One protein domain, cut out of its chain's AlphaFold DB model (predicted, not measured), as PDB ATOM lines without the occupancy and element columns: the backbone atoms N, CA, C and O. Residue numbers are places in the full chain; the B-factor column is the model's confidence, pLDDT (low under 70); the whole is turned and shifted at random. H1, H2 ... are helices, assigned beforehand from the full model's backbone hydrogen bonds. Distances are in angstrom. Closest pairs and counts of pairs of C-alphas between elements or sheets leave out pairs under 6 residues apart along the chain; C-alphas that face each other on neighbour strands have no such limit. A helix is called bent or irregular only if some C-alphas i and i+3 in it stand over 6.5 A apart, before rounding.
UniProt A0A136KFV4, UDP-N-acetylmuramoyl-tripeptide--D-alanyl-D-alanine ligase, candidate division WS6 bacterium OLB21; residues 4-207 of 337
ATOM      1  N   LEU A   4     195.546 208.664 137.431       76.19
ATOM      2  CA  LEU A   4     195.577 209.943 138.133       76.19
ATOM      3  C   LEU A   4     196.847 210.747 137.832       76.19
ATOM      4  O   LEU A   4     196.768 211.922 137.481       76.19
ATOM      5  N   SER A   5     198.024 210.131 137.972       80.00
ATOM      6  CA  SER A   5     199.286 210.831 137.725       80.00
ATOM      7  C   SER A   5     199.367 211.340 136.285       80.00
ATOM      8  O   SER A   5     199.878 212.432 136.055       80.00
ATOM      9  N   LEU A   6     198.822 210.584 135.324       85.81
ATOM     10  CA  LEU A   6     198.748 211.003 133.923       85.81
ATOM     11  C   LEU A   6     197.827 212.214 133.726       85.81
ATOM     12  O   LEU A   6     198.229 213.156 133.047       85.81
ATOM     13  N   LEU A   7     196.643 212.236 134.350       86.69
ATOM     14  CA  LEU A   7     195.722 213.381 134.282       86.69
ATOM     15  C   LEU A   7     196.318 214.643 134.913       86.69
ATOM     16  O   LEU A   7     196.252 215.717 134.317       86.69
ATOM     17  N   ILE A   8     196.943 214.519 136.087       85.62
ATOM     18  CA  ILE A   8     197.610 215.648 136.749       85.62
ATOM     19  C   ILE A   8     198.702 216.222 135.845       85.62
ATOM     20  O   ILE A   8     198.757 217.432 135.635       85.62
ATOM     21  N   ILE A   9     199.555 215.359 135.283       87.50
ATOM     22  CA  ILE A   9     200.619 215.790 134.372       87.50
ATOM     23  C   ILE A   9     200.022 216.454 133.135       87.50
ATOM     24  O   ILE A   9     200.487 217.520 132.750       87.50
ATOM     25  N   PHE A  10     198.980 215.877 132.540       91.69
ATOM     26  CA  PHE A  10     198.323 216.434 131.360       91.69
ATOM     27  C   PHE A  10     197.786 217.854 131.601       91.69
ATOM     28  O   PHE A  10     198.028 218.753 130.790       91.69
ATOM     29  N   PHE A  11     197.106 218.085 132.728       91.25
ATOM     30  CA  PHE A  11     196.545 219.400 133.045       91.25
ATOM     31  C   PHE A  11     197.598 220.416 133.509       91.25
ATOM     32  O   PHE A  11     197.467 221.604 133.216       91.25
ATOM     33  N   LEU A  12     198.666 219.978 134.185       91.12
ATOM     34  CA  LEU A  12     199.728 220.875 134.653       91.12
ATOM     35  C   LEU A  12     200.791 221.175 133.594       91.12
ATOM     36  O   LEU A  12     201.398 222.243 133.649       91.12
ATOM     37  N   LEU A  13     201.035 220.283 132.630       92.69
ATOM     38  CA  LEU A  13     202.137 220.409 131.670       92.69
ATOM     39  C   LEU A  13     202.164 221.770 130.945       92.69
ATOM     40  O   LEU A  13     203.234 222.390 130.937       92.69
ATOM     41  N   PRO A  14     201.045 222.295 130.395       94.25
ATOM     42  CA  PRO A  14     201.049 223.611 129.760       94.25
ATOM     43  C   PRO A  14     201.520 224.722 130.708       94.25
ATOM     44  O   PRO A  14     202.381 225.530 130.349       94.25
ATOM     45  N   ALA A  15     201.017 224.721 131.946       92.12
ATOM     46  CA  ALA A  15     201.393 225.696 132.959       92.12
ATOM     47  C   ALA A  15     202.856 225.557 133.392       92.12
ATOM     48  O   ALA A  15     203.556 226.560 133.490       92.12
ATOM     49  N   LEU A  16     203.354 224.333 133.583       92.44
ATOM     50  CA  LEU A  16     204.740 224.069 133.978       92.44
ATOM     51  C   LEU A  16     205.750 224.653 132.989       92.44
ATOM     52  O   LEU A  16     206.746 225.257 133.394       92.44
ATOM     53  N   VAL A  17     205.487 224.515 131.690       92.69
ATOM     54  CA  VAL A  17     206.348 225.083 130.643       92.69
ATOM     55  C   VAL A  17     206.296 226.613 130.654       92.69
ATOM     56  O   VAL A  17     207.337 227.263 130.532       92.69
ATOM     57  N   VAL A  18     205.111 227.201 130.844       91.75
ATOM     58  CA  VAL A  18     204.938 228.660 130.939       91.75
ATOM     59  C   VAL A  18     205.647 229.218 132.176       91.75
ATOM     60  O   VAL A  18     206.423 230.164 132.052       91.75
ATOM     61  N   ILE A  19     205.469 228.597 133.342       92.00
ATOM     62  CA  ILE A  19     206.131 228.975 134.597       92.00
ATOM     63  C   ILE A  19     207.649 228.862 134.450       92.00
ATOM     64  O   ILE A  19     208.373 229.785 134.810       92.00
ATOM     65  N   SER A  20     208.147 227.782 133.844       91.50
ATOM     66  CA  SER A  20     209.583 227.606 133.596       91.50
ATOM     67  C   SER A  20     210.153 228.720 132.716       91.50
ATOM     68  O   SER A  20     211.207 229.282 133.019       91.50
ATOM     69  N   LYS A  21     209.434 229.095 131.651       91.56
ATOM     70  CA  LYS A  21     209.787 230.248 130.813       91.56
ATOM     71  C   LYS A  21     209.780 231.550 131.624       91.56
ATOM     72  O   LYS A  21     210.700 232.353 131.470       91.56
ATOM     73  N   ASN A  22     208.794 231.745 132.497       90.75
ATOM     74  CA  ASN A  22     208.679 232.935 133.340       90.75
ATOM     75  C   ASN A  22     209.812 233.024 134.367       90.75
ATOM     76  O   ASN A  22     210.399 234.092 134.505       90.75
ATOM     77  N   VAL A  23     210.209 231.919 135.014       92.06
ATOM     78  CA  VAL A  23     211.393 231.869 135.895       92.06
ATOM     79  C   VAL A  23     212.638 232.352 135.147       92.06
ATOM     80  O   VAL A  23     213.339 233.245 135.624       92.06
ATOM     81  N   LEU A  24     212.895 231.814 133.948       92.25
ATOM     82  CA  LEU A  24     214.040 232.225 133.127       92.25
ATOM     83  C   LEU A  24     213.979 233.712 132.768       92.25
ATOM     84  O   LEU A  24     214.992 234.410 132.864       92.25
ATOM     85  N   TRP A  25     212.798 234.195 132.377       90.81
ATOM     86  CA  TRP A  25     212.581 235.595 132.035       90.81
ATOM     87  C   TRP A  25     212.791 236.517 133.234       90.81
ATOM     88  O   TRP A  25     213.519 237.494 133.108       90.81
ATOM     89  N   PHE A  26     212.236 236.203 134.406       91.44
ATOM     90  CA  PHE A  26     212.390 237.026 135.605       91.44
ATOM     91  C   PHE A  26     213.840 237.065 136.081       91.44
ATOM     92  O   PHE A  26     214.338 238.140 136.407       91.44
ATOM     93  N   VAL A  27     214.561 235.938 136.067       91.56
ATOM     94  CA  VAL A  27     215.997 235.934 136.395       91.56
ATOM     95  C   VAL A  27     216.782 236.789 135.396       91.56
ATOM     96  O   VAL A  27     217.622 237.594 135.798       91.56
ATOM     97  N   TYR A  28     216.496 236.666 134.099       90.56
ATOM     98  CA  TYR A  28     217.108 237.500 133.063       90.56
ATOM     99  C   TYR A  28     216.759 238.991 133.226       90.56
ATOM    100  O   TYR A  28     217.622 239.860 133.097       90.56
ATOM    101  N   PHE A  29     215.513 239.302 133.569       89.06
ATOM    102  CA  PHE A  29     215.038 240.656 133.816       89.06
ATOM    103  C   PHE A  29     215.770 241.289 135.005       89.06
ATOM    104  O   PHE A  29     216.326 242.381 134.879       89.06
ATOM    105  N   TRP A  30     215.877 240.567 136.120       89.94
ATOM    106  CA  TRP A  30     216.675 240.984 137.272       89.94
ATOM    107  C   TRP A  30     218.152 241.193 136.910       89.94
ATOM    108  O   TRP A  30     218.757 242.152 137.384       89.94
ATOM    109  N   GLN A  31     218.724 240.377 136.017       87.38
ATOM    110  CA  GLN A  31     220.092 240.567 135.516       87.38
ATOM    111  C   GLN A  31     220.274 241.860 134.723       87.38
ATOM    112  O   GLN A  31     221.250 242.572 134.955       87.38
ATOM    113  N   ILE A  32     219.354 242.180 133.807       82.19
ATOM    114  CA  ILE A  32     219.394 243.444 133.052       82.19
ATOM    115  C   ILE A  32     219.316 244.636 134.005       82.19
ATOM    116  O   ILE A  32     219.971 245.655 133.797       82.19
ATOM    117  N   LYS A  33     218.523 244.509 135.070       84.31
ATOM    118  CA  LYS A  33     218.377 245.542 136.097       84.31
ATOM    119  C   LYS A  33     219.480 245.492 137.159       84.31
ATOM    120  O   LYS A  33     219.339 246.139 138.189       84.31
ATOM    121  N   GLU A  34     220.574 244.767 136.915       79.88
ATOM    122  CA  GLU A  34     221.729 244.649 137.818       79.88
ATOM    123  C   GLU A  34     221.347 244.229 139.247       79.88
ATOM    124  O   GLU A  34     221.978 244.631 140.219       79.88
ATOM    125  N   TYR A  35     220.297 243.416 139.376       86.69
ATOM    126  CA  TYR A  35     219.746 242.938 140.646       86.69
ATOM    127  C   TYR A  35     219.255 244.034 141.600       86.69
ATOM    128  O   TYR A  35     219.020 243.792 142.781       86.69
ATOM    129  N   ARG A  36     219.044 245.242 141.082       81.69
ATOM    130  CA  ARG A  36     218.623 246.398 141.859       81.69
ATOM    131  C   ARG A  36     217.111 246.545 141.851       81.69
ATOM    132  O   ARG A  36     216.512 246.848 140.816       81.69
ATOM    133  N   ILE A  37     216.501 246.380 143.028       83.31
ATOM    134  CA  ILE A  37     215.045 246.514 143.230       83.31
ATOM    135  C   ILE A  37     214.533 247.843 142.690       83.31
ATOM    136  O   ILE A  37     213.468 247.944 142.095       83.31
ATOM    137  N   ASP A  38     215.340 248.873 142.842       77.62
ATOM    138  CA  ASP A  38     214.978 250.223 142.519       77.62
ATOM    139  C   ASP A  38     214.864 250.432 140.989       77.62
ATOM    140  O   ASP A  38     213.940 251.106 140.524       77.62
ATOM    141  N   ARG A  39     215.701 249.751 140.193       78.31
ATOM    142  CA  ARG A  39     215.596 249.703 138.722       78.31
ATOM    143  C   ARG A  39     214.446 248.820 138.226       78.31
ATOM    144  O   ARG A  39     213.932 249.024 137.127       78.31
ATOM    145  N   VAL A  40     214.039 247.832 139.023       82.94
ATOM    146  CA  VAL A  40     212.845 247.017 138.757       82.94
ATOM    147  C   VAL A  40     211.576 247.831 139.006       82.94
ATOM    148  O   VAL A  40     210.684 247.859 138.162       82.94
ATOM    149  N   VAL A  41     211.511 248.554 140.125       81.81
ATOM    150  CA  VAL A  41     210.377 249.425 140.457       81.81
ATOM    151  C   VAL A  41     210.210 250.528 139.413       81.81
ATOM    152  O   VAL A  41     209.082 250.811 139.015       81.81
ATOM    153  N   SER A  42     211.304 251.125 138.926       72.62
ATOM    154  CA  SER A  42     211.216 252.157 137.885       72.62
ATOM    155  C   SER A  42     210.659 251.609 136.567       72.62
ATOM    156  O   SER A  42     209.809 252.259 135.969       72.62
ATOM    157  N   TYR A  43     211.045 250.395 136.159       77.19
ATOM    158  CA  TYR A  43     210.481 249.735 134.972       77.19
ATOM    159  C   TYR A  43     208.950 249.629 135.054       77.19
ATOM    160  O   TYR A  43     208.245 250.069 134.153       77.19
ATOM    161  N   TYR A  44     208.406 249.144 136.175       74.19
ATOM    162  CA  TYR A  44     206.950 248.996 136.333       74.19
ATOM    163  C   TYR A  44     206.189 250.304 136.596       74.19
ATOM    164  O   TYR A  44     204.965 250.350 136.435       74.19
ATOM    165  N   ARG A  45     206.868 251.369 137.037       70.50
ATOM    166  CA  ARG A  45     206.246 252.692 137.197       70.50
ATOM    167  C   ARG A  45     206.139 253.430 135.872       70.50
ATOM    168  O   ARG A  45     205.102 254.038 135.630       70.50
ATOM    169  N   PHE A  46     207.170 253.348 135.037       63.81
ATOM    170  CA  PHE A  46     207.362 254.312 133.961       63.81
ATOM    171  C   PHE A  46     207.351 253.717 132.550       63.81
ATOM    172  O   PHE A  46     206.923 254.402 131.632       63.81
ATOM    173  N   ASP A  47     207.676 252.434 132.368       60.44
ATOM    174  CA  ASP A  47     207.523 251.760 131.063       60.44
ATOM    175  C   ASP A  47     206.088 251.213 130.860       60.44
ATOM    176  O   ASP A  47     205.846 250.345 130.019       60.44
ATOM    177  N   ARG A  48     205.107 251.716 131.633       52.44
ATOM    178  CA  ARG A  48     203.700 251.261 131.618       52.44
ATOM    179  C   ARG A  48     203.017 251.406 130.258       52.44
ATOM    180  O   ARG A  48     202.088 250.649 129.983       52.44
ATOM    181  N   GLU A  49     203.460 252.348 129.432       52.34
ATOM    182  CA  GLU A  49     202.869 252.622 128.116       52.34
ATOM    183  C   GLU A  49     203.324 251.650 127.021       52.34
ATOM    184  O   GLU A  49     202.618 251.468 126.034       52.34
ATOM    185  N   TYR A  50     204.449 250.951 127.194       51.59
ATOM    186  CA  TYR A  50     205.123 250.300 126.063       51.59
ATOM    187  C   TYR A  50     204.824 248.803 125.887       51.59
ATOM    188  O   TYR A  50     205.301 248.198 124.926       51.59
ATOM    189  N   LYS A  51     204.036 248.170 126.776       64.19
ATOM    190  CA  LYS A  51     203.769 246.714 126.728       64.19
ATOM    191  C   LYS A  51     202.338 246.300 127.124       64.19
ATOM    192  O   LYS A  51     202.137 245.629 128.141       64.19
ATOM    193  N   PRO A  52     201.323 246.629 126.306       68.50
ATOM    194  CA  PRO A  52     199.916 246.369 126.628       68.50
ATOM    195  C   PRO A  52     199.579 244.873 126.751       68.50
ATOM    196  O   PRO A  52     198.792 244.486 127.612       68.50
ATOM    197  N   LYS A  53     200.214 244.016 125.941       73.38
ATOM    198  CA  LYS A  53     199.939 242.570 125.920       73.38
ATOM    199  C   LYS A  53     200.355 241.855 127.211       73.38
ATOM    200  O   LYS A  53     199.549 241.134 127.788       73.38
ATOM    201  N   GLU A  54     201.582 242.079 127.685       71.38
ATOM    202  CA  GLU A  54     202.091 241.474 128.932       71.38
ATOM    203  C   GLU A  54     201.240 241.908 130.140       71.38
ATOM    204  O   GLU A  54     200.946 241.115 131.033       71.38
ATOM    205  N   ARG A  55     200.775 243.165 130.136       73.38
ATOM    206  CA  ARG A  55     199.882 243.701 131.166       73.38
ATOM    207  C   ARG A  55     198.507 243.037 131.141       73.38
ATOM    208  O   ARG A  55     197.992 242.688 132.200       73.38
ATOM    209  N   PHE A  56     197.922 242.860 129.958       79.38
ATOM    210  CA  PHE A  56     196.648 242.161 129.802       79.38
ATOM    211  C   PHE A  56     196.735 240.720 130.320       79.38
ATOM    212  O   PHE A  56     195.877 240.302 131.092       79.38
ATOM    213  N   GLU A  57     197.803 239.993 129.973       79.00
ATOM    214  CA  GLU A  57     198.047 238.628 130.464       79.00
ATOM    215  C   GLU A  57     198.210 238.562 131.992       79.00
ATOM    216  O   GLU A  57     197.749 237.615 132.625       79.00
ATOM    217  N   PHE A  58     198.854 239.553 132.612       80.88
ATOM    218  CA  PHE A  58     198.991 239.603 134.071       80.88
ATOM    219  C   PHE A  58     197.661 239.915 134.773       80.88
ATOM    220  O   PHE A  58     197.288 239.238 135.731       80.88
ATOM    221  N   ILE A  59     196.921 240.916 134.281       83.06
ATOM    222  CA  ILE A  59     195.623 241.311 134.846       83.06
ATOM    223  C   ILE A  59     194.604 240.177 134.697       83.06
ATOM    224  O   ILE A  59     193.882 239.893 135.649       83.06
ATOM    225  N   SER A  60     194.565 239.494 133.548       83.12
ATOM    226  CA  SER A  60     193.640 238.377 133.336       83.12
ATOM    227  C   SER A  60     193.883 237.239 134.327       83.12
ATOM    228  O   SER A  60     192.926 236.725 134.898       83.12
ATOM    229  N   LYS A  61     195.144 236.908 134.635       85.12
ATOM    230  CA  LYS A  61     195.486 235.918 135.672       85.12
ATOM    231  C   LYS A  61     195.010 236.337 137.064       85.12
ATOM    232  O   LYS A  61     194.455 235.507 137.777       85.12
ATOM    233  N   ILE A  62     195.175 237.608 137.443       85.44
ATOM    234  CA  ILE A  62     194.662 238.126 138.725       85.44
ATOM    235  C   ILE A  62     193.136 238.005 138.786       85.44
ATOM    236  O   ILE A  62     192.601 237.519 139.781       85.44
ATOM    237  N   LEU A  63     192.438 238.410 137.720       87.50
ATOM    238  CA  LEU A  63     190.981 238.306 137.640       87.50
ATOM    239  C   LEU A  63     190.508 236.850 137.744       87.50
ATOM    240  O   LEU A  63     189.537 236.582 138.443       87.50
ATOM    241  N   LEU A  64     191.213 235.905 137.114       87.25
ATOM    242  CA  LEU A  64     190.894 234.475 137.188       87.25
ATOM    243  C   LEU A  64     191.117 233.891 138.581       87.25
ATOM    244  O   LEU A  64     190.311 233.073 139.019       87.25
ATOM    245  N   VAL A  65     192.157 234.319 139.301       83.94
ATOM    246  CA  VAL A  65     192.338 233.934 140.710       83.94
ATOM    247  C   VAL A  65     191.202 234.484 141.563       83.94
ATOM    248  O   VAL A  65     190.590 233.722 142.308       83.94
ATOM    249  N   GLY A  66     190.860 235.766 141.412       82.50
ATOM    250  CA  GLY A  66     189.727 236.373 142.117       82.50
ATOM    251  C   GLY A  66     188.410 235.643 141.839       82.50
ATOM    252  O   GLY A  66     187.700 235.273 142.770       82.50
ATOM    253  N   ALA A  67     188.127 235.350 140.568       84.00
ATOM    254  CA  ALA A  67     186.949 234.590 140.161       84.00
ATOM    255  C   ALA A  67     186.955 233.167 140.741       84.00
ATOM    256  O   ALA A  67     185.927 232.700 141.226       84.00
ATOM    257  N   SER A  68     188.112 232.498 140.759       78.94
ATOM    258  CA  SER A  68     188.260 231.163 141.353       78.94
ATOM    259  C   SER A  68     187.953 231.174 142.852       78.94
ATOM    260  O   SER A  68     187.237 230.301 143.331       78.94
ATOM    261  N   VAL A  69     188.430 232.182 143.593       77.31
ATOM    262  CA  VAL A  69     188.134 232.342 145.028       77.31
ATOM    263  C   VAL A  69     186.642 232.601 145.261       77.31
ATOM    264  O   VAL A  69     186.041 231.957 146.116       77.31
ATOM    265  N   ILE A  70     186.014 233.485 144.481       77.69
ATOM    266  CA  ILE A  70     184.574 233.781 144.602       77.69
ATOM    267  C   ILE A  70     183.728 232.528 144.330       77.69
ATOM    268  O   ILE A  70     182.779 232.249 145.062       77.69
ATOM    269  N   LEU A  71     184.085 231.735 143.319       71.25
ATOM    270  CA  LEU A  71     183.372 230.501 142.976       71.25
ATOM    271  C   LEU A  71     183.527 229.389 144.024       71.25
ATOM    272  O   LEU A  71     182.647 228.531 144.125       71.25
ATOM    273  N   LEU A  72     184.610 229.405 144.809       66.94
ATOM    274  CA  LEU A  72     184.761 228.526 145.974       66.94
ATOM    275  C   LEU A  72     183.823 228.935 147.119       66.94
ATOM    276  O   LEU A  72     183.328 228.069 147.833       66.94
ATOM    277  N   LEU A  73     183.551 230.234 147.274       69.62
ATOM    278  CA  LEU A  73     182.736 230.779 148.367       69.62
ATOM    279  C   LEU A  73     181.226 230.747 148.092       69.62
ATOM    280  O   LEU A  73     180.437 230.808 149.029       69.62
ATOM    281  N   VAL A  74     180.811 230.641 146.827       68.38
ATOM    282  CA  VAL A  74     179.398 230.721 146.434       68.38
ATOM    283  C   VAL A  74     178.957 229.429 145.722       68.38
ATOM    284  O   VAL A  74     179.717 228.881 144.913       68.38
ATOM    285  N   PRO A  75     177.753 228.886 145.997       61.75
ATOM    286  CA  PRO A  75     177.234 227.658 145.382       61.75
ATOM    287  C   PRO A  75     176.755 227.870 143.936       61.75
ATOM    288  O   PRO A  75     175.620 227.574 143.580       61.75
ATOM    289  N   PHE A  76     177.630 228.374 143.067       59.72
ATOM    290  CA  PHE A  76     177.348 228.535 141.642       59.72
ATOM    291  C   PHE A  76     177.550 227.214 140.876       59.72
ATOM    292  O   PHE A  76     178.521 227.092 140.135       59.72
ATOM    293  N   GLY A  77     176.658 226.232 141.060       67.19
ATOM    294  CA  GLY A  77     176.641 224.900 140.415       67.19
ATOM    295  C   GLY A  77     177.627 224.674 139.249       67.19
ATOM    296  O   GLY A  77     178.796 224.361 139.471       67.19
ATOM    297  N   GLN A  78     177.174 224.850 138.002       65.31
ATOM    298  CA  GLN A  78     177.972 224.572 136.790       65.31
ATOM    299  C   GLN A  78     179.068 225.617 136.492       65.31
ATOM    300  O   GLN A  78     180.069 225.307 135.843       65.31
ATOM    301  N   LEU A  79     178.931 226.852 136.993       67.31
ATOM    302  CA  LEU A  79     179.905 227.930 136.753       67.31
ATOM    303  C   LEU A  79     181.265 227.652 137.417       67.31
ATOM    304  O   LEU A  79     182.281 228.194 136.979       67.31
ATOM    305  N   ARG A  80     181.308 226.760 138.418       72.31
ATOM    306  CA  ARG A  80     182.537 226.323 139.100       72.31
ATOM    307  C   ARG A  80     183.569 225.672 138.174       72.31
ATOM    308  O   ARG A  80     184.759 225.790 138.450       72.31
ATOM    309  N   ILE A  81     183.151 225.025 137.080       75.06
ATOM    310  CA  ILE A  81     184.075 224.371 136.128       75.06
ATOM    311  C   ILE A  81     184.543 225.342 135.036       75.06
ATOM    312  O   ILE A  81     185.647 225.206 134.506       75.06
ATOM    313  N   LEU A  82     183.731 226.353 134.716       81.88
ATOM    314  CA  LEU A  82     183.996 227.265 133.605       81.88
ATOM    315  C   LEU A  82     185.316 228.029 133.791       81.88
ATOM    316  O   LEU A  82     186.111 228.116 132.859       81.88
ATOM    317  N   ILE A  83     185.585 228.542 134.996       83.19
ATOM    318  CA  ILE A  83     186.818 229.294 135.280       83.19
ATOM    319  C   ILE A  83     188.079 228.418 135.183       83.19
ATOM    320  O   ILE A  83     189.023 228.838 134.509       83.19
ATOM    321  N   PRO A  84     188.132 227.203 135.765       85.81
ATOM    322  CA  PRO A  84     189.212 226.253 135.508       85.81
ATOM    323  C   PRO A  84     189.414 225.913 134.031       85.81
ATOM    324  O   PRO A  84     190.551 225.907 133.567       85.81
ATOM    325  N   ILE A  85     188.337 225.693 133.267       87.75
ATOM    326  CA  ILE A  85     188.435 225.436 131.821       87.75
ATOM    327  C   ILE A  85     189.063 226.637 131.111       87.75
ATOM    328  O   ILE A  85     190.032 226.473 130.373       87.75
ATOM    329  N   LEU A  86     188.558 227.849 131.358       89.12
ATOM    330  CA  LEU A  86     189.098 229.078 130.771       89.12
ATOM    331  C   LEU A  86     190.571 229.279 131.143       89.12
ATOM    332  O   LEU A  86     191.391 229.609 130.289       89.12
ATOM    333  N   THR A  87     190.919 229.021 132.401       89.44
ATOM    334  CA  THR A  87     192.296 229.072 132.903       89.44
ATOM    335  C   THR A  87     193.193 228.087 132.161       89.44
ATOM    336  O   THR A  87     194.266 228.460 131.685       89.44
ATOM    337  N   TYR A  88     192.754 226.839 132.019       91.25
ATOM    338  CA  TYR A  88     193.502 225.820 131.298       91.25
ATOM    339  C   TYR A  88     193.673 226.179 129.820       91.25
ATOM    340  O   TYR A  88     194.789 226.117 129.308       91.25
ATOM    341  N   VAL A  89     192.618 226.652 129.148       91.31
ATOM    342  CA  VAL A  89     192.680 227.129 127.754       91.31
ATOM    343  C   VAL A  89     193.697 228.262 127.604       91.31
ATOM    344  O   VAL A  89     194.517 228.237 126.683       91.31
ATOM    345  N   LEU A  90     193.714 229.225 128.529       90.56
ATOM    346  CA  LEU A  90     194.713 230.295 128.536       90.56
ATOM    347  C   LEU A  90     196.138 229.749 128.678       90.56
ATOM    348  O   LEU A  90     197.033 230.192 127.954       90.56
ATOM    349  N   TYR A  91     196.355 228.760 129.548       92.38
ATOM    350  CA  TYR A  91     197.656 228.099 129.670       92.38
ATOM    351  C   TYR A  91     198.033 227.286 128.433       92.38
ATOM    352  O   TYR A  91     199.206 227.277 128.076       92.38
ATOM    353  N   VAL A  92     197.082 226.664 127.733       93.62
ATOM    354  CA  VAL A  92     197.335 225.979 126.454       93.62
ATOM    355  C   VAL A  92     197.765 226.978 125.374       93.62
ATOM    356  O   VAL A  92     198.748 226.738 124.670       93.62
ATOM    357  N   ILE A  93     197.106 228.136 125.275       91.56
ATOM    358  CA  ILE A  93     197.499 229.206 124.340       91.56
ATOM    359  C   ILE A  93     198.894 229.747 124.695       91.56
ATOM    360  O   ILE A  93     199.767 229.882 123.831       91.56
ATOM    361  N   ALA A  94     199.141 230.031 125.976       90.12
ATOM    362  CA  ALA A  94     200.441 230.498 126.454       90.12
ATOM    363  C   ALA A  94     201.546 229.448 126.240       90.12
ATOM    364  O   ALA A  94     202.669 229.800 125.866       90.12
ATOM    365  N   PHE A  95     201.224 228.165 126.403       93.50
ATOM    366  CA  PHE A  95     202.106 227.039 126.127       93.50
ATOM    367  C   PHE A  95     202.513 226.996 124.656       93.50
ATOM    368  O   PHE A  95     203.705 226.929 124.369       93.50
ATOM    369  N   GLN A  96     201.571 227.133 123.717       92.75
ATOM    370  CA  GLN A  96     201.897 227.199 122.287       92.75
ATOM    371  C   GLN A  96     202.871 228.347 121.983       92.75
ATOM    372  O   GLN A  96     203.852 228.164 121.261       92.75
ATOM    373  N   ASN A  97     202.656 229.521 122.586       89.00
ATOM    374  CA  ASN A  97     203.564 230.662 122.450       89.00
ATOM    375  C   ASN A  97     204.946 230.387 123.068       89.00
ATOM    376  O   ASN A  97     205.971 230.806 122.522       89.00
ATOM    377  N   ALA A  98     204.999 229.690 124.204       88.88
ATOM    378  CA  ALA A  98     206.246 229.274 124.833       88.88
ATOM    379  C   ALA A  98     207.011 228.272 123.956       88.88
ATOM    380  O   ALA A  98     208.186 228.498 123.681       88.88
ATOM    381  N   VAL A  99     206.341 227.242 123.437       91.25
ATOM    382  CA  VAL A  99     206.925 226.240 122.533       91.25
ATOM    383  C   VAL A  99     207.451 226.885 121.253       91.25
ATOM    384  O   VAL A  99     208.605 226.661 120.894       91.25
ATOM    385  N   ARG A 100     206.673 227.765 120.606       90.50
ATOM    386  CA  ARG A 100     207.144 228.527 119.435       90.50
ATOM    387  C   ARG A 100     208.418 229.314 119.745       90.50
ATOM    388  O   ARG A 100     209.347 229.296 118.947       90.50
ATOM    389  N   SER A 101     208.489 229.949 120.917       87.00
ATOM    390  CA  SER A 101     209.676 230.683 121.379       87.00
ATOM    391  C   SER A 101     210.882 229.781 121.675       87.00
ATOM    392  O   SER A 101     212.016 230.240 121.526       87.00
ATOM    393  N   ILE A 102     210.667 228.533 122.110       86.81
ATOM    394  CA  ILE A 102     211.733 227.530 122.277       86.81
ATOM    395  C   ILE A 102     212.295 227.162 120.900       86.81
ATOM    396  O   ILE A 102     213.504 227.260 120.685       86.81
ATOM    397  N   ILE A 103     211.412 226.785 119.971       89.75
ATOM    398  CA  ILE A 103     211.771 226.308 118.628       89.75
ATOM    399  C   ILE A 103     212.497 227.399 117.837       89.75
ATOM    400  O   ILE A 103     213.543 227.142 117.246       89.75
ATOM    401  N   SER A 104     212.008 228.642 117.884       90.88
ATOM    402  CA  SER A 104     212.619 229.772 117.172       90.88
ATOM    403  C   SER A 104     213.922 230.282 117.797       90.88
ATOM    404  O   SER A 104     214.466 231.285 117.342       90.88
ATOM    405  N   LYS A 105     214.421 229.645 118.871       83.31
ATOM    406  CA  LYS A 105     215.533 230.134 119.710       83.31
ATOM    407  C   LYS A 105     215.313 231.553 120.268       83.31
ATOM    408  O   LYS A 105     216.254 232.145 120.788       83.31
ATOM    409  N   GLY A 106     214.082 232.069 120.242       79.38
ATOM    410  CA  GLY A 106     213.709 233.385 120.771       79.38
ATOM    411  C   GLY A 106     213.571 233.439 122.296       79.38
ATOM    412  O   GLY A 106     213.140 234.448 122.846       79.38
ATOM    413  N   LEU A 107     213.884 232.348 122.997       80.88
ATOM    414  CA  LEU A 107     213.782 232.279 124.448       80.88
ATOM    415  C   LEU A 107     214.876 233.114 125.113       80.88
ATOM    416  O   LEU A 107     216.063 232.948 124.827       80.88
ATOM    417  N   THR A 108     214.481 233.980 126.044       81.12
ATOM    418  CA  THR A 108     215.422 234.766 126.846       81.12
ATOM    419  C   THR A 108     216.268 233.847 127.711       81.12
ATOM    420  O   THR A 108     215.739 233.071 128.508       81.12
ATOM    421  N   ARG A 109     217.592 233.942 127.574       84.62
ATOM    422  CA  ARG A 109     218.538 233.111 128.323       84.62
ATOM    423  C   ARG A 109     219.226 233.949 129.398       84.62
ATOM    424  O   ARG A 109     220.009 234.838 129.043       84.62
ATOM    425  N   PRO A 110     218.980 233.690 130.695       88.25
ATOM    426  CA  PRO A 110     219.768 234.312 131.747       88.25
ATOM    427  C   PRO A 110     221.233 233.884 131.617       88.25
ATOM    428  O   PRO A 110     221.552 232.763 131.222       88.25
ATOM    429  N   ARG A 111     222.156 234.779 131.962       86.75
ATOM    430  CA  ARG A 111     223.589 234.472 131.990       86.75
ATOM    431  C   ARG A 111     223.869 233.545 133.168       86.75
ATOM    432  O   ARG A 111     223.613 233.926 134.305       86.75
ATOM    433  N   ILE A 112     224.462 232.379 132.933       85.69
ATOM    434  CA  ILE A 112     224.810 231.402 133.983       85.69
ATOM    435  C   ILE A 112     226.338 231.335 134.119       85.69
ATOM    436  O   ILE A 112     226.968 230.335 133.811       85.69
ATOM    437  N   LYS A 113     226.960 232.460 134.496       81.38
ATOM    438  CA  LYS A 113     228.429 232.570 134.639       81.38
ATOM    439  C   LYS A 113     228.909 232.629 136.088       81.38
ATOM    440  O   LYS A 113     230.107 232.665 136.331       81.38
ATOM    441  N   SER A 114     227.995 232.713 137.052       82.62
ATOM    442  CA  SER A 114     228.337 232.875 138.463       82.62
ATOM    443  C   SER A 114     227.561 231.892 139.326       82.62
ATOM    444  O   SER A 114     226.419 231.553 139.015       82.62
ATOM    445  N   ILE A 115     228.160 231.501 140.454       85.19
ATOM    446  CA  ILE A 115     227.500 230.651 141.452       85.19
ATOM    447  C   ILE A 115     226.199 231.281 141.962       85.19
ATOM    448  O   ILE A 115     225.225 230.578 142.191       85.19
ATOM    449  N   ARG A 116     226.144 232.622 142.036       86.06
ATOM    450  CA  ARG A 116     224.919 233.367 142.354       86.06
ATOM    451  C   ARG A 116     223.814 233.025 141.361       86.06
ATOM    452  O   ARG A 116     222.724 232.668 141.774       86.06
ATOM    453  N   ASN A 117     224.094 233.105 140.063       86.94
ATOM    454  CA  ASN A 117     223.078 232.890 139.031       86.94
ATOM    455  C   ASN A 117     222.599 231.433 139.000       86.94
ATOM    456  O   ASN A 117     221.425 231.194 138.729       86.94
ATOM    457  N   ILE A 118     223.488 230.484 139.312       88.88
ATOM    458  CA  ILE A 118     223.118 229.076 139.492       88.88
ATOM    459  C   ILE A 118     222.159 228.946 140.679       88.88
ATOM    460  O   ILE A 118     221.068 228.425 140.490       88.88
ATOM    461  N   LEU A 119     222.509 229.496 141.849       89.12
ATOM    462  CA  LEU A 119     221.666 229.463 143.052       89.12
ATOM    463  C   LEU A 119     220.298 230.130 142.848       89.12
ATOM    464  O   LEU A 119     219.299 229.629 143.347       89.12
ATOM    465  N   LEU A 120     220.237 231.240 142.106       90.44
ATOM    466  CA  LEU A 120     218.973 231.907 141.779       90.44
ATOM    467  C   LEU A 120     218.056 231.000 140.956       90.44
ATOM    468  O   LEU A 120     216.867 230.895 141.252       90.44
ATOM    469  N   LEU A 121     218.603 230.348 139.928       91.31
ATOM    470  CA  LEU A 121     217.836 229.456 139.065       91.31
ATOM    471  C   LEU A 121     217.425 228.190 139.810       91.31
ATOM    472  O   LEU A 121     216.236 227.890 139.866       91.31
ATOM    473  N   THR A 122     218.380 227.475 140.408       91.50
ATOM    474  CA  THR A 122     218.093 226.226 141.121       91.50
ATOM    475  C   THR A 122     217.160 226.469 142.296       91.50
ATOM    476  O   THR A 122     216.204 225.727 142.451       91.50
ATOM    477  N   GLY A 123     217.357 227.544 143.061       89.81
ATOM    478  CA  GLY A 123     216.456 227.941 144.138       89.81
ATOM    479  C   GLY A 123     215.029 228.181 143.646       89.81
ATOM    480  O   GLY A 123     214.096 227.569 144.159       89.81
ATOM    481  N   SER A 124     214.861 228.991 142.596       90.19
ATOM    482  CA  SER A 124     213.533 229.311 142.053       90.19
ATOM    483  C   SER A 124     212.810 228.075 141.507       90.19
ATOM    484  O   SER A 124     211.628 227.878 141.791       90.19
ATOM    485  N   PHE A 125     213.515 227.212 140.765       91.06
ATOM    486  CA  PHE A 125     212.952 225.960 140.253       91.06
ATOM    487  C   PHE A 125     212.640 224.961 141.373       91.06
ATOM    488  O   PHE A 125     211.574 224.352 141.355       91.06
ATOM    489  N   SER A 126     213.518 224.825 142.371       89.12
ATOM    490  CA  SER A 126     213.295 223.939 143.517       89.12
ATOM    491  C   SER A 126     212.102 224.387 144.355       89.12
ATOM    492  O   SER A 126     211.290 223.552 144.732       89.12
ATOM    493  N   THR A 127     211.928 225.689 144.607       89.19
ATOM    494  CA  THR A 127     210.742 226.197 145.315       89.19
ATOM    495  C   THR A 127     209.462 225.931 144.528       89.19
ATOM    496  O   THR A 127     208.473 225.507 145.120       89.19
ATOM    497  N   ALA A 128     209.481 226.103 143.204       86.50
ATOM    498  CA  ALA A 128     208.340 225.754 142.364       86.50
ATOM    499  C   ALA A 128     208.033 224.244 142.396       86.50
ATOM    500  O   ALA A 128     206.874 223.857 142.529       86.50
ATOM    501  N   ALA A 129     209.059 223.389 142.353       87.62
ATOM    502  CA  ALA A 129     208.914 221.937 142.462       87.62
ATOM    503  C   ALA A 129     208.377 221.498 143.835       87.62
ATOM    504  O   ALA A 129     207.480 220.662 143.905       87.62
ATOM    505  N   ILE A 130     208.876 222.092 144.923       88.88
ATOM    506  CA  ILE A 130     208.385 221.841 146.284       88.88
ATOM    507  C   ILE A 130     206.930 222.291 146.413       88.88
ATOM    508  O   ILE A 130     206.120 221.557 146.970       88.88
ATOM    509  N   ALA A 131     206.572 223.455 145.866       88.06
ATOM    510  CA  ALA A 131     205.188 223.912 145.850       88.06
ATOM    511  C   ALA A 131     204.291 222.896 145.128       88.06
ATOM    512  O   ALA A 131     203.276 222.490 145.684       88.06
ATOM    513  N   LEU A 132     204.687 222.422 143.940       86.19
ATOM    514  CA  LEU A 132     203.950 221.389 143.199       86.19
ATOM    515  C   LEU A 132     203.797 220.092 143.997       86.19
ATOM    516  O   LEU A 132     202.721 219.498 143.985       86.19
ATOM    517  N   LEU A 133     204.842 219.673 144.717       87.81
ATOM    518  CA  LEU A 133     204.781 218.504 145.591       87.81
ATOM    519  C   LEU A 133     203.788 218.715 146.741       87.81
ATOM    520  O   LEU A 133     202.959 217.847 146.991       87.81
ATOM    521  N   ILE A 134     203.823 219.871 147.407       87.06
ATOM    522  CA  ILE A 134     202.866 220.222 148.467       87.06
ATOM    523  C   ILE A 134     201.439 220.243 147.910       87.06
ATOM    524  O   ILE A 134     200.542 219.656 148.510       87.06
ATOM    525  N   GLY A 135     201.228 220.852 146.741       85.75
ATOM    526  CA  GLY A 135     199.939 220.844 146.052       85.75
ATOM    527  C   GLY A 135     199.452 219.420 145.780       85.75
ATOM    528  O   GLY A 135     198.320 219.080 146.108       85.75
ATOM    529  N   TYR A 136     200.323 218.551 145.269       86.00
ATOM    530  CA  TYR A 136     200.007 217.140 145.051       86.00
ATOM    531  C   TYR A 136     199.624 216.402 146.346       86.00
ATOM    532  O   TYR A 136     198.660 215.636 146.358       86.00
ATOM    533  N   LEU A 137     200.335 216.650 147.451       86.62
ATOM    534  CA  LEU A 137     200.017 216.056 148.753       86.62
ATOM    535  C   LEU A 137     198.657 216.536 149.284       86.62
ATOM    536  O   LEU A 137     197.857 215.715 149.729       86.62
ATOM    537  N   ILE A 138     198.364 217.838 149.179       84.62
ATOM    538  CA  ILE A 138     197.062 218.419 149.555       84.62
ATOM    539  C   ILE A 138     195.939 217.802 148.715       84.62
ATOM    540  O   ILE A 138     194.906 217.406 149.255       84.62
ATOM    541  N   PHE A 139     196.145 217.684 147.402       83.44
ATOM    542  CA  PHE A 139     195.187 217.058 146.495       83.44
ATOM    543  C   PHE A 139     194.879 215.614 146.903       83.44
ATOM    544  O   PHE A 139     193.710 215.237 146.991       83.44
ATOM    545  N   ASN A 140     195.917 214.819 147.186       82.31
ATOM    546  CA  ASN A 140     195.759 213.421 147.577       82.31
ATOM    547  C   ASN A 140     195.028 213.261 148.911       82.31
ATOM    548  O   ASN A 140     194.175 212.386 149.024       82.31
ATOM    549  N   ASN A 141     195.310 214.123 149.889       81.56
ATOM    550  CA  ASN A 141     194.626 214.089 151.181       81.56
ATOM    551  C   ASN A 141     193.129 214.427 151.061       81.56
ATOM    552  O   ASN A 141     192.308 213.920 151.818       81.56
ATOM    553  N   ASN A 142     192.759 215.239 150.067       74.50
ATOM    554  CA  ASN A 142     191.382 215.658 149.816       74.50
ATOM    555  C   ASN A 142     190.641 214.774 148.797       74.50
ATOM    556  O   ASN A 142     189.551 215.135 148.361       74.50
ATOM    557  N   GLN A 143     191.177 213.610 148.407       68.44
ATOM    558  CA  GLN A 143     190.503 212.732 147.436       68.44
ATOM    559  C   GLN A 143     189.132 212.231 147.899       68.44
ATOM    560  O   GLN A 143     188.294 211.933 147.056       68.44
ATOM    561  N   GLN A 144     188.860 212.178 149.204       64.75
ATOM    562  CA  GLN A 144     187.531 211.807 149.707       64.75
ATOM    563  C   GLN A 144     186.449 212.826 149.321       64.75
ATOM    564  O   GLN A 144     185.305 212.445 149.102       64.75
ATOM    565  N   VAL A 145     186.815 214.099 149.117       63.88
ATOM    566  CA  VAL A 145     185.916 215.118 148.541       63.88
ATOM    567  C   VAL A 145     185.502 214.728 147.120       63.88
ATOM    568  O   VAL A 145     184.401 215.058 146.682       63.88
ATOM    569  N   ALA A 146     186.350 213.968 146.412       59.16
ATOM    570  CA  ALA A 146     186.064 213.520 145.061       59.16
ATOM    571  C   ALA A 146     184.946 212.468 144.979       59.16
ATOM    572  O   ALA A 146     184.272 212.373 143.954       59.16
ATOM    573  N   ALA A 147     184.703 211.732 146.067       60.41
ATOM    574  CA  ALA A 147     183.636 210.737 146.137       60.41
ATOM    575  C   ALA A 147     182.230 211.367 146.065       60.41
ATOM    576  O   ALA A 147     181.316 210.739 145.539       60.41
ATOM    577  N   ASN A 148     182.079 212.628 146.489       63.75
ATOM    578  CA  ASN A 148     180.802 213.357 146.493       63.75
ATOM    579  C   ASN A 148     180.638 214.294 145.272       63.75
ATOM    580  O   ASN A 148     179.685 215.067 145.188       63.75
ATOM    581  N   LEU A 149     181.575 214.271 144.314       63.97
ATOM    582  CA  LEU A 149     181.571 215.184 143.163       63.97
ATOM    583  C   LEU A 149     180.410 215.010 142.169       63.97
ATOM    584  O   LEU A 149     180.000 216.028 141.608       63.97
ATOM    585  N   PRO A 150     179.873 213.800 141.900       63.69
ATOM    586  CA  PRO A 150     178.755 213.656 140.968       63.69
ATOM    587  C   PRO A 150     177.528 214.491 141.370       63.69
ATOM    588  O   PRO A 150     176.860 215.054 140.503       63.69
ATOM    589  N   GLU A 151     177.285 214.657 142.674       62.72
ATOM    590  CA  GLU A 151     176.213 215.505 143.216       62.72
ATOM    591  C   GLU A 151     176.513 217.005 143.043       62.72
ATOM    592  O   GLU A 151     175.631 217.796 142.706       62.72
ATOM    593  N   LEU A 152     177.784 217.399 143.186       58.50
ATOM    594  CA  LEU A 152     178.281 218.774 143.016       58.50
ATOM    595  C   LEU A 152     178.114 219.319 141.590       58.50
ATOM    596  O   LEU A 152     178.051 220.535 141.401       58.50
ATOM    597  N   PHE A 153     178.026 218.431 140.598       60.66
ATOM    598  CA  PHE A 153     177.792 218.783 139.197       60.66
ATOM    599  C   PHE A 153     176.321 218.688 138.776       60.66
ATOM    600  O   PHE A 153     176.030 218.775 137.586       60.66
ATOM    601  N   GLY A 154     175.388 218.562 139.729       58.44
ATOM    602  CA  GLY A 154     173.964 218.841 139.516       58.44
ATOM    603  C   GLY A 154     173.321 218.058 138.371       58.44
ATOM    604  O   GLY A 154     172.535 218.625 137.619       58.44
ATOM    605  N   GLY A 155     173.698 216.790 138.190       59.97
ATOM    606  CA  GLY A 155     173.098 215.931 137.167       59.97
ATOM    607  C   GLY A 155     173.542 216.201 135.725       59.97
ATOM    608  O   GLY A 155     172.976 215.602 134.825       59.97
ATOM    609  N   VAL A 156     174.578 217.016 135.469       62.56
ATOM    610  CA  VAL A 156     175.138 217.234 134.105       62.56
ATOM    611  C   VAL A 156     175.536 215.924 133.404       62.56
ATOM    612  O   VAL A 156     175.593 215.854 132.180       62.56
ATOM    613  N   PHE A 157     175.795 214.878 134.185       64.56
ATOM    614  CA  PHE A 157     176.189 213.550 133.723       64.56
ATOM    615  C   PHE A 157     175.123 212.486 134.035       64.56
ATOM    616  O   PHE A 157     175.470 211.321 134.217       64.56
ATOM    617  N   SER A 158     173.846 212.875 134.151       64.31
ATOM    618  CA  SER A 158     172.730 211.958 134.445       64.31
ATOM    619  C   SER A 158     172.563 210.857 133.402       64.31
ATOM    620  O   SER A 158     172.143 209.756 133.741       64.31
ATOM    621  N   ASP A 159     172.924 211.152 132.152       69.88
ATOM    622  CA  ASP A 159     172.721 210.262 131.004       69.88
ATOM    623  C   ASP A 159     173.892 209.281 130.799       69.88
ATOM    624  O   ASP A 159     173.885 208.463 129.880       69.88
ATOM    625  N   LEU A 160     174.925 209.372 131.642       73.06
ATOM    626  CA  LEU A 160     176.125 208.546 131.577       73.06
ATOM    627  C   LEU A 160     176.070 207.410 132.599       73.06
ATOM    628  O   LEU A 160     175.403 207.494 133.633       73.06
ATOM    629  N   THR A 161     176.807 206.329 132.331       79.50
ATOM    630  CA  THR A 161     176.912 205.240 133.309       79.50
ATOM    631  C   THR A 161     177.588 205.745 134.593       79.50
ATOM    632  O   THR A 161     178.455 206.619 134.522       79.50
ATOM    633  N   PRO A 162     177.285 205.182 135.779       74.38
ATOM    634  CA  PRO A 162     177.891 205.633 137.037       74.38
ATOM    635  C   PRO A 162     179.428 205.665 137.014       74.38
ATOM    636  O   PRO A 162     180.047 206.559 137.593       74.38
ATOM    637  N   SER A 163     180.057 204.729 136.294       76.19
ATOM    638  CA  SER A 163     181.510 204.690 136.108       76.19
ATOM    639  C   SER A 163     182.030 205.827 135.219       76.19
ATOM    640  O   SER A 163     183.081 206.398 135.517       76.19
ATOM    641  N   GLN A 164     181.297 206.196 134.165       77.75
ATOM    642  CA  GLN A 164     181.617 207.339 133.306       77.75
ATOM    643  C   GLN A 164     181.439 208.666 134.053       77.75
ATOM    644  O   GLN A 164     182.337 209.510 134.016       77.75
ATOM    645  N   SER A 165     180.336 208.832 134.783       72.75
ATOM    646  CA  SER A 165     180.060 210.040 135.568       72.75
ATOM    647  C   SER A 165     181.116 210.259 136.650       72.75
ATOM    648  O   SER A 165     181.614 211.374 136.809       72.75
ATOM    649  N   TYR A 166     181.539 209.191 137.335       74.88
ATOM    650  CA  TYR A 166     182.630 209.256 138.306       74.88
ATOM    651  C   TYR A 166     183.965 209.654 137.656       74.88
ATOM    652  O   TYR A 166     184.655 210.541 138.158       74.88
ATOM    653  N   ALA A 167     184.321 209.055 136.514       78.62
ATOM    654  CA  ALA A 167     185.565 209.370 135.810       78.62
ATOM    655  C   ALA A 167     185.635 210.839 135.357       78.62
ATOM    656  O   ALA A 167     186.674 211.486 135.512       78.62
ATOM    657  N   ILE A 168     184.534 211.389 134.836       78.25
ATOM    658  CA  ILE A 168     184.469 212.787 134.390       78.25
ATOM    659  C   ILE A 168     184.495 213.745 135.580       78.25
ATOM    660  O   ILE A 168     185.256 214.713 135.563       78.25
ATOM    661  N   ALA A 169     183.716 213.465 136.627       75.69
ATOM    662  CA  ALA A 169     183.717 214.258 137.851       75.69
ATOM    663  C   ALA A 169     185.127 214.328 138.462       75.69
ATOM    664  O   ALA A 169     185.612 215.401 138.828       75.69
ATOM    665  N   TYR A 170     185.828 213.195 138.478       79.25
ATOM    666  CA  TYR A 170     187.205 213.110 138.938       79.25
ATOM    667  C   TYR A 170     188.177 213.914 138.062       79.25
ATOM    668  O   TYR A 170     188.991 214.679 138.582       79.25
ATOM    669  N   ALA A 171     188.076 213.809 136.734       83.62
ATOM    670  CA  ALA A 171     188.892 214.603 135.813       83.62
ATOM    671  C   ALA A 171     188.638 216.116 135.969       83.62
ATOM    672  O   ALA A 171     189.589 216.899 135.958       83.62
ATOM    673  N   ALA A 172     187.384 216.526 136.179       80.19
ATOM    674  CA  ALA A 172     187.016 217.915 136.444       80.19
ATOM    675  C   ALA A 172     187.636 218.430 137.753       80.19
ATOM    676  O   ALA A 172     188.150 219.546 137.792       80.19
ATOM    677  N   TYR A 173     187.663 217.611 138.806       81.00
ATOM    678  CA  TYR A 173     188.327 217.960 140.063       81.00
ATOM    679  C   TYR A 173     189.842 218.121 139.909       81.00
ATOM    680  O   TYR A 173     190.403 219.110 140.389       81.00
ATOM    681  N   VAL A 174     190.500 217.215 139.175       85.38
ATOM    682  CA  VAL A 174     191.927 217.361 138.842       85.38
ATOM    683  C   VAL A 174     192.168 218.657 138.065       85.38
ATOM    684  O   VAL A 174     193.089 219.397 138.402       85.38
ATOM    685  N   LEU A 175     191.334 218.965 137.067       86.88
ATOM    686  CA  LEU A 175     191.426 220.194 136.278       86.88
ATOM    687  C   LEU A 175     191.283 221.449 137.151       86.88
ATOM    688  O   LEU A 175     192.091 222.371 137.020       86.88
ATOM    689  N   VAL A 176     190.285 221.492 138.039       82.88
ATOM    690  CA  VAL A 176     190.057 222.610 138.973       82.88
ATOM    691  C   VAL A 176     191.293 222.834 139.834       82.88
ATOM    692  O   VAL A 176     191.843 223.937 139.854       82.88
ATOM    693  N   PHE A 177     191.761 221.775 140.496       84.06
ATOM    694  CA  PHE A 177     192.911 221.853 141.381       84.06
ATOM    695  C   PHE A 177     194.174 222.284 140.628       84.06
ATOM    696  O   PHE A 177     194.840 223.240 141.028       84.06
ATOM    697  N   ALA A 178     194.473 221.628 139.503       87.00
ATOM    698  CA  ALA A 178     195.638 221.925 138.677       87.00
ATOM    699  C   ALA A 178     195.630 223.375 138.171       87.00
ATOM    700  O   ALA A 178     196.665 224.035 138.205       87.00
ATOM    701  N   SER A 179     194.470 223.887 137.753       86.50
ATOM    702  CA  SER A 179     194.328 225.243 137.208       86.50
ATOM    703  C   SER A 179     194.540 226.321 138.269       86.50
ATOM    704  O   SER A 179     195.310 227.256 138.051       86.50
ATOM    705  N   ILE A 180     193.900 226.178 139.435       83.75
ATOM    706  CA  ILE A 180     194.062 227.122 140.552       83.75
ATOM    707  C   ILE A 180     195.510 227.102 141.040       83.75
ATOM    708  O   ILE A 180     196.125 228.154 141.225       83.75
ATOM    709  N   PHE A 181     196.075 225.906 141.206       86.56
ATOM    710  CA  PHE A 181     197.443 225.748 141.673       86.56
ATOM    711  C   PHE A 181     198.461 226.348 140.689       86.56
ATOM    712  O   PHE A 181     199.364 227.080 141.097       86.56
ATOM    713  N   ALA A 182     198.282 226.099 139.388       89.25
ATOM    714  CA  ALA A 182     199.094 226.685 138.327       89.25
ATOM    715  C   ALA A 182     199.052 228.220 138.338       89.25
ATOM    716  O   ALA A 182     200.109 228.848 138.296       89.25
ATOM    717  N   LEU A 183     197.858 228.820 138.443       89.44
ATOM    718  CA  LEU A 183     197.690 230.275 138.516       89.44
ATOM    719  C   LEU A 183     198.432 230.882 139.704       89.44
ATOM    720  O   LEU A 183     199.162 231.862 139.542       89.44
ATOM    721  N   LEU A 184     198.254 230.299 140.893       88.44
ATOM    722  CA  LEU A 184     198.913 230.771 142.107       88.44
ATOM    723  C   LEU A 184     200.434 230.694 141.964       88.44
ATOM    724  O   LEU A 184     201.123 231.677 142.230       88.44
ATOM    725  N   LEU A 185     200.962 229.561 141.497       90.44
ATOM    726  CA  LEU A 185     202.401 229.381 141.335       90.44
ATOM    727  C   LEU A 185     202.994 230.348 140.298       90.44
ATOM    728  O   LEU A 185     204.052 230.935 140.529       90.44
ATOM    729  N   ASP A 186     202.309 230.559 139.176       91.25
ATOM    730  CA  ASP A 186     202.735 231.486 138.125       91.25
ATOM    731  C   ASP A 186     202.765 232.941 138.623       91.25
ATOM    732  O   ASP A 186     203.775 233.631 138.472       91.25
ATOM    733  N   LEU A 187     201.720 233.392 139.325       90.00
ATOM    734  CA  LEU A 187     201.690 234.728 139.934       90.00
ATOM    735  C   LEU A 187     202.766 234.905 141.015       90.00
ATOM    736  O   LEU A 187     203.387 235.967 141.107       90.00
ATOM    737  N   LEU A 188     203.030 233.863 141.807       90.94
ATOM    738  CA  LEU A 188     204.068 233.881 142.839       90.94
ATOM    739  C   LEU A 188     205.486 233.784 142.268       90.94
ATOM    740  O   LEU A 188     206.439 234.109 142.973       90.94
ATOM    741  N   THR A 189     205.659 233.398 141.001       91.19
ATOM    742  CA  THR A 189     206.984 233.185 140.400       91.19
ATOM    743  C   THR A 189     207.864 234.437 140.485       91.19
ATOM    744  O   THR A 189     209.041 234.340 140.836       91.19
ATOM    745  N   PHE A 190     207.307 235.628 140.237       90.19
ATOM    746  CA  PHE A 190     208.057 236.882 140.380       90.19
ATOM    747  C   PHE A 190     208.538 237.104 141.819       90.19
ATOM    748  O   PHE A 190     209.688 237.499 142.035       90.19
ATOM    749  N   LEU A 191     207.676 236.832 142.805       90.88
ATOM    750  CA  LEU A 191     208.010 236.969 144.220       90.88
ATOM    751  C   LEU A 191     209.088 235.961 144.625       90.88
ATOM    752  O   LEU A 191     210.068 236.362 145.243       90.88
ATOM    753  N   ILE A 192     208.961 234.695 144.213       92.25
ATOM    754  CA  ILE A 192     209.960 233.642 144.457       92.25
ATOM    755  C   ILE A 192     211.335 234.096 143.956       92.25
ATOM    756  O   ILE A 192     212.293 234.139 144.729       92.25
ATOM    757  N   VAL A 193     211.434 234.521 142.691       91.75
ATOM    758  CA  VAL A 193     212.703 235.002 142.121       91.75
ATOM    759  C   VAL A 193     213.225 236.219 142.894       91.75
ATOM    760  O   VAL A 193     214.416 236.294 143.195       91.75
ATOM    761  N   THR A 194     212.347 237.153 143.268       91.44
ATOM    762  CA  THR A 194     212.708 238.359 144.035       91.44
ATOM    763  C   THR A 194     213.261 238.027 145.423       91.44
ATOM    764  O   THR A 194     214.244 238.638 145.852       91.44
ATOM    765  N   VAL A 195     212.691 237.038 146.116       92.06
ATOM    766  CA  VAL A 195     213.193 236.551 147.409       92.06
ATOM    767  C   VAL A 195     214.609 236.003 147.249       92.06
ATOM    768  O   VAL A 195     215.508 236.430 147.969       92.06
ATOM    769  N   PHE A 196     214.860 235.146 146.258       91.31
ATOM    770  CA  PHE A 196     216.206 234.616 146.008       91.31
ATOM    771  C   PHE A 196     217.214 235.702 145.610       91.31
ATOM    772  O   PHE A 196     218.366 235.684 146.058       91.31
ATOM    773  N   VAL A 197     216.797 236.686 144.809       91.06
ATOM    774  CA  VAL A 197     217.632 237.857 144.512       91.06
ATOM    775  C   VAL A 197     218.001 238.584 145.802       91.06
ATOM    776  O   VAL A 197     219.185 238.832 146.021       91.06
ATOM    777  N   SER A 198     217.026 238.821 146.678       90.44
ATOM    778  CA  SER A 198     217.215 239.514 147.957       90.44
ATOM    779  C   SER A 198     218.125 238.738 148.913       90.44
ATOM    780  O   SER A 198     219.020 239.325 149.512       90.44
ATOM    781  N   LEU A 199     217.983 237.411 148.992       90.75
ATOM    782  CA  LEU A 199     218.854 236.545 149.799       90.75
ATOM    783  C   LEU A 199     220.316 236.582 149.329       90.75
ATOM    784  O   LEU A 199     221.239 236.489 150.135       90.75
ATOM    785  N   THR A 200     220.547 236.741 148.022       89.25
ATOM    786  CA  THR A 200     221.904 236.800 147.447       89.25
ATOM    787  C   THR A 200     222.492 238.214 147.376       89.25
ATOM    788  O   THR A 200     223.664 238.388 147.010       89.25
ATOM    789  N   GLU A 201     221.709 239.235 147.715       87.25
ATOM    790  CA  GLU A 201     222.096 240.634 147.569       87.25
ATOM    791  C   GLU A 201     223.168 241.088 148.575       87.25
ATOM    792  O   GLU A 201     224.154 241.678 148.125       87.25
ATOM    793  N   PRO A 202     223.109 240.748 149.882       88.19
ATOM    794  CA  PRO A 202     224.144 241.145 150.843       88.19
ATOM    795  C   PRO A 202     225.552 240.696 150.428       88.19
ATOM    796  O   PRO A 202     226.510 241.471 150.468       88.19
ATOM    797  N   LEU A 203     225.675 239.460 149.934       86.06
ATOM    798  CA  LEU A 203     226.940 238.923 149.431       86.06
ATOM    799  C   LEU A 203     227.437 239.689 148.196       86.06
ATOM    800  O   LEU A 203     228.638 239.905 148.017       86.06
ATOM    801  N   SER A 204     226.513 240.099 147.332       84.31
ATOM    802  CA  SER A 204     226.822 240.842 146.110       84.31
ATOM    803  C   SER A 204     227.286 242.263 146.424       84.31
ATOM    804  O   SER A 204     228.300 242.704 145.879       84.31
ATOM    805  N   GLN A 205     226.627 242.933 147.371       86.19
ATOM    806  CA  GLN A 205     227.034 244.241 147.884       86.19
ATOM    807  C   GLN A 205     228.423 244.187 148.522       86.19
ATOM    808  O   GLN A 205     229.272 245.033 148.242       86.19
ATOM    809  N   TYR A 206     228.703 243.142 149.301       89.12
ATOM    810  CA  TYR A 206     230.022 242.940 149.893       89.12
ATOM    811  C   TYR A 206     231.131 242.805 148.837       89.12
ATOM    812  O   TYR A 206     232.173 243.462 148.917       89.12
ATOM    813  N   ARG A 207     230.902 241.992 147.795       87.62
ATOM    814  CA  ARG A 207     231.841 241.842 146.667       87.62
ATOM    815  C   ARG A 207     232.045 243.156 145.917       87.62
ATOM    816  O   ARG A 207     233.188 243.513 145.637       87.62
TER     817      ARG A 207
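What this domain is: This is residues 4 to 207 of the 337 residues of the protein "UDP-N-acetylmuramoyl-tripeptide--D-alanyl-D-alanine ligase" of candidate division WS6 bacterium OLB21 (UniProt A0A136KFV4). What is the shape? One very long helix, H8, runs the length of an elongated, all-helix domain, with H5 and H1b, the longer arm of the bent H1, beside it in an up-and-down bundle. The hairpin of H3 and H4 crosses H8, residues 44 to 56 stick out, and the short H6 and H7 lie near residues 165 to 173 of H8. What makes it up? The printed part has 204 residues with eight named helices, H1 to H8 in chain order, and no named strand. It is only just compact, close to loose, with a radius of gyration of the C-alphas of 19.7 A and spans of 66 by 35 by 35 A.

Where its parts are: Where is the longest helix? H8, residues 162 to 207, is 65.7 A long, from C-alpha 162 at (177.891, 205.633, 137.037) to C-alpha 207 at (231.841, 241.842, 146.667). It is irregular, with C-alphas 199 and 202 7.1 A apart, and has a kink of 40 degrees near residue 200. Where are the others? H5 is residues 115 to 141, 38.1 A; H4 79 to 103, 36.7 A; H3 52 to 73, 31.8 A; H2 37 to 49, irregular, with C-alphas 46 and 49 7.6 A apart; H6 143 to 147; H7 149 to 152. H1, residues 4 to 32, was assigned as one helix by its hydrogen bonds but is bent, with C-alphas 11 and 14 7.0 A apart: its arms are H1a, 4 to 11, and H1b, 14 to 32, 27.2 A.

How they stand to each other: What touches H8, the hub? H5 touches it at Leu 120 and Phe 196, closest C-alphas 5.7 A, a shallow tilt of 27 degrees, opposite ways. H1b touches its residues 182 to 197 alone, closest C-alphas Ile 19 and Asp 186, 5.5 A, a shallow tilt of 12 degrees, the same way. Residues 81 to 88 of H4 touch its residues 172 to 183, closest C-alphas Pro 84 and Val 176, 5.1 A, a steep tilt of 54 degrees. Where is H2? It is close to but not clearly touching H1b, with the C-alphas of Trp 30 and Val 40 7.3 A apart. How are the backbones? Every O i to N i+4 pair is within hydrogen-bond range in H1a, H1b, H3 and H5, against 7 of 9 in H2, 19 of 21 in H4, 38 of 42 in H8 and 0 of 1 in H6, where 2 of 2 O i to N i+3 pairs are; H7 is too short for an O i to N i+4 pair.

The domain as a whole: How large is it? The two C-alphas farthest apart, Asp 159 and Arg 207, are 68.8 A apart. Is it continuous? The printed part has no cut, and H4 to H5 is a long link of 11 residues. Where is confidence low? Residues 46 to 52, 72 to 79 and 143 to 159 are under 70.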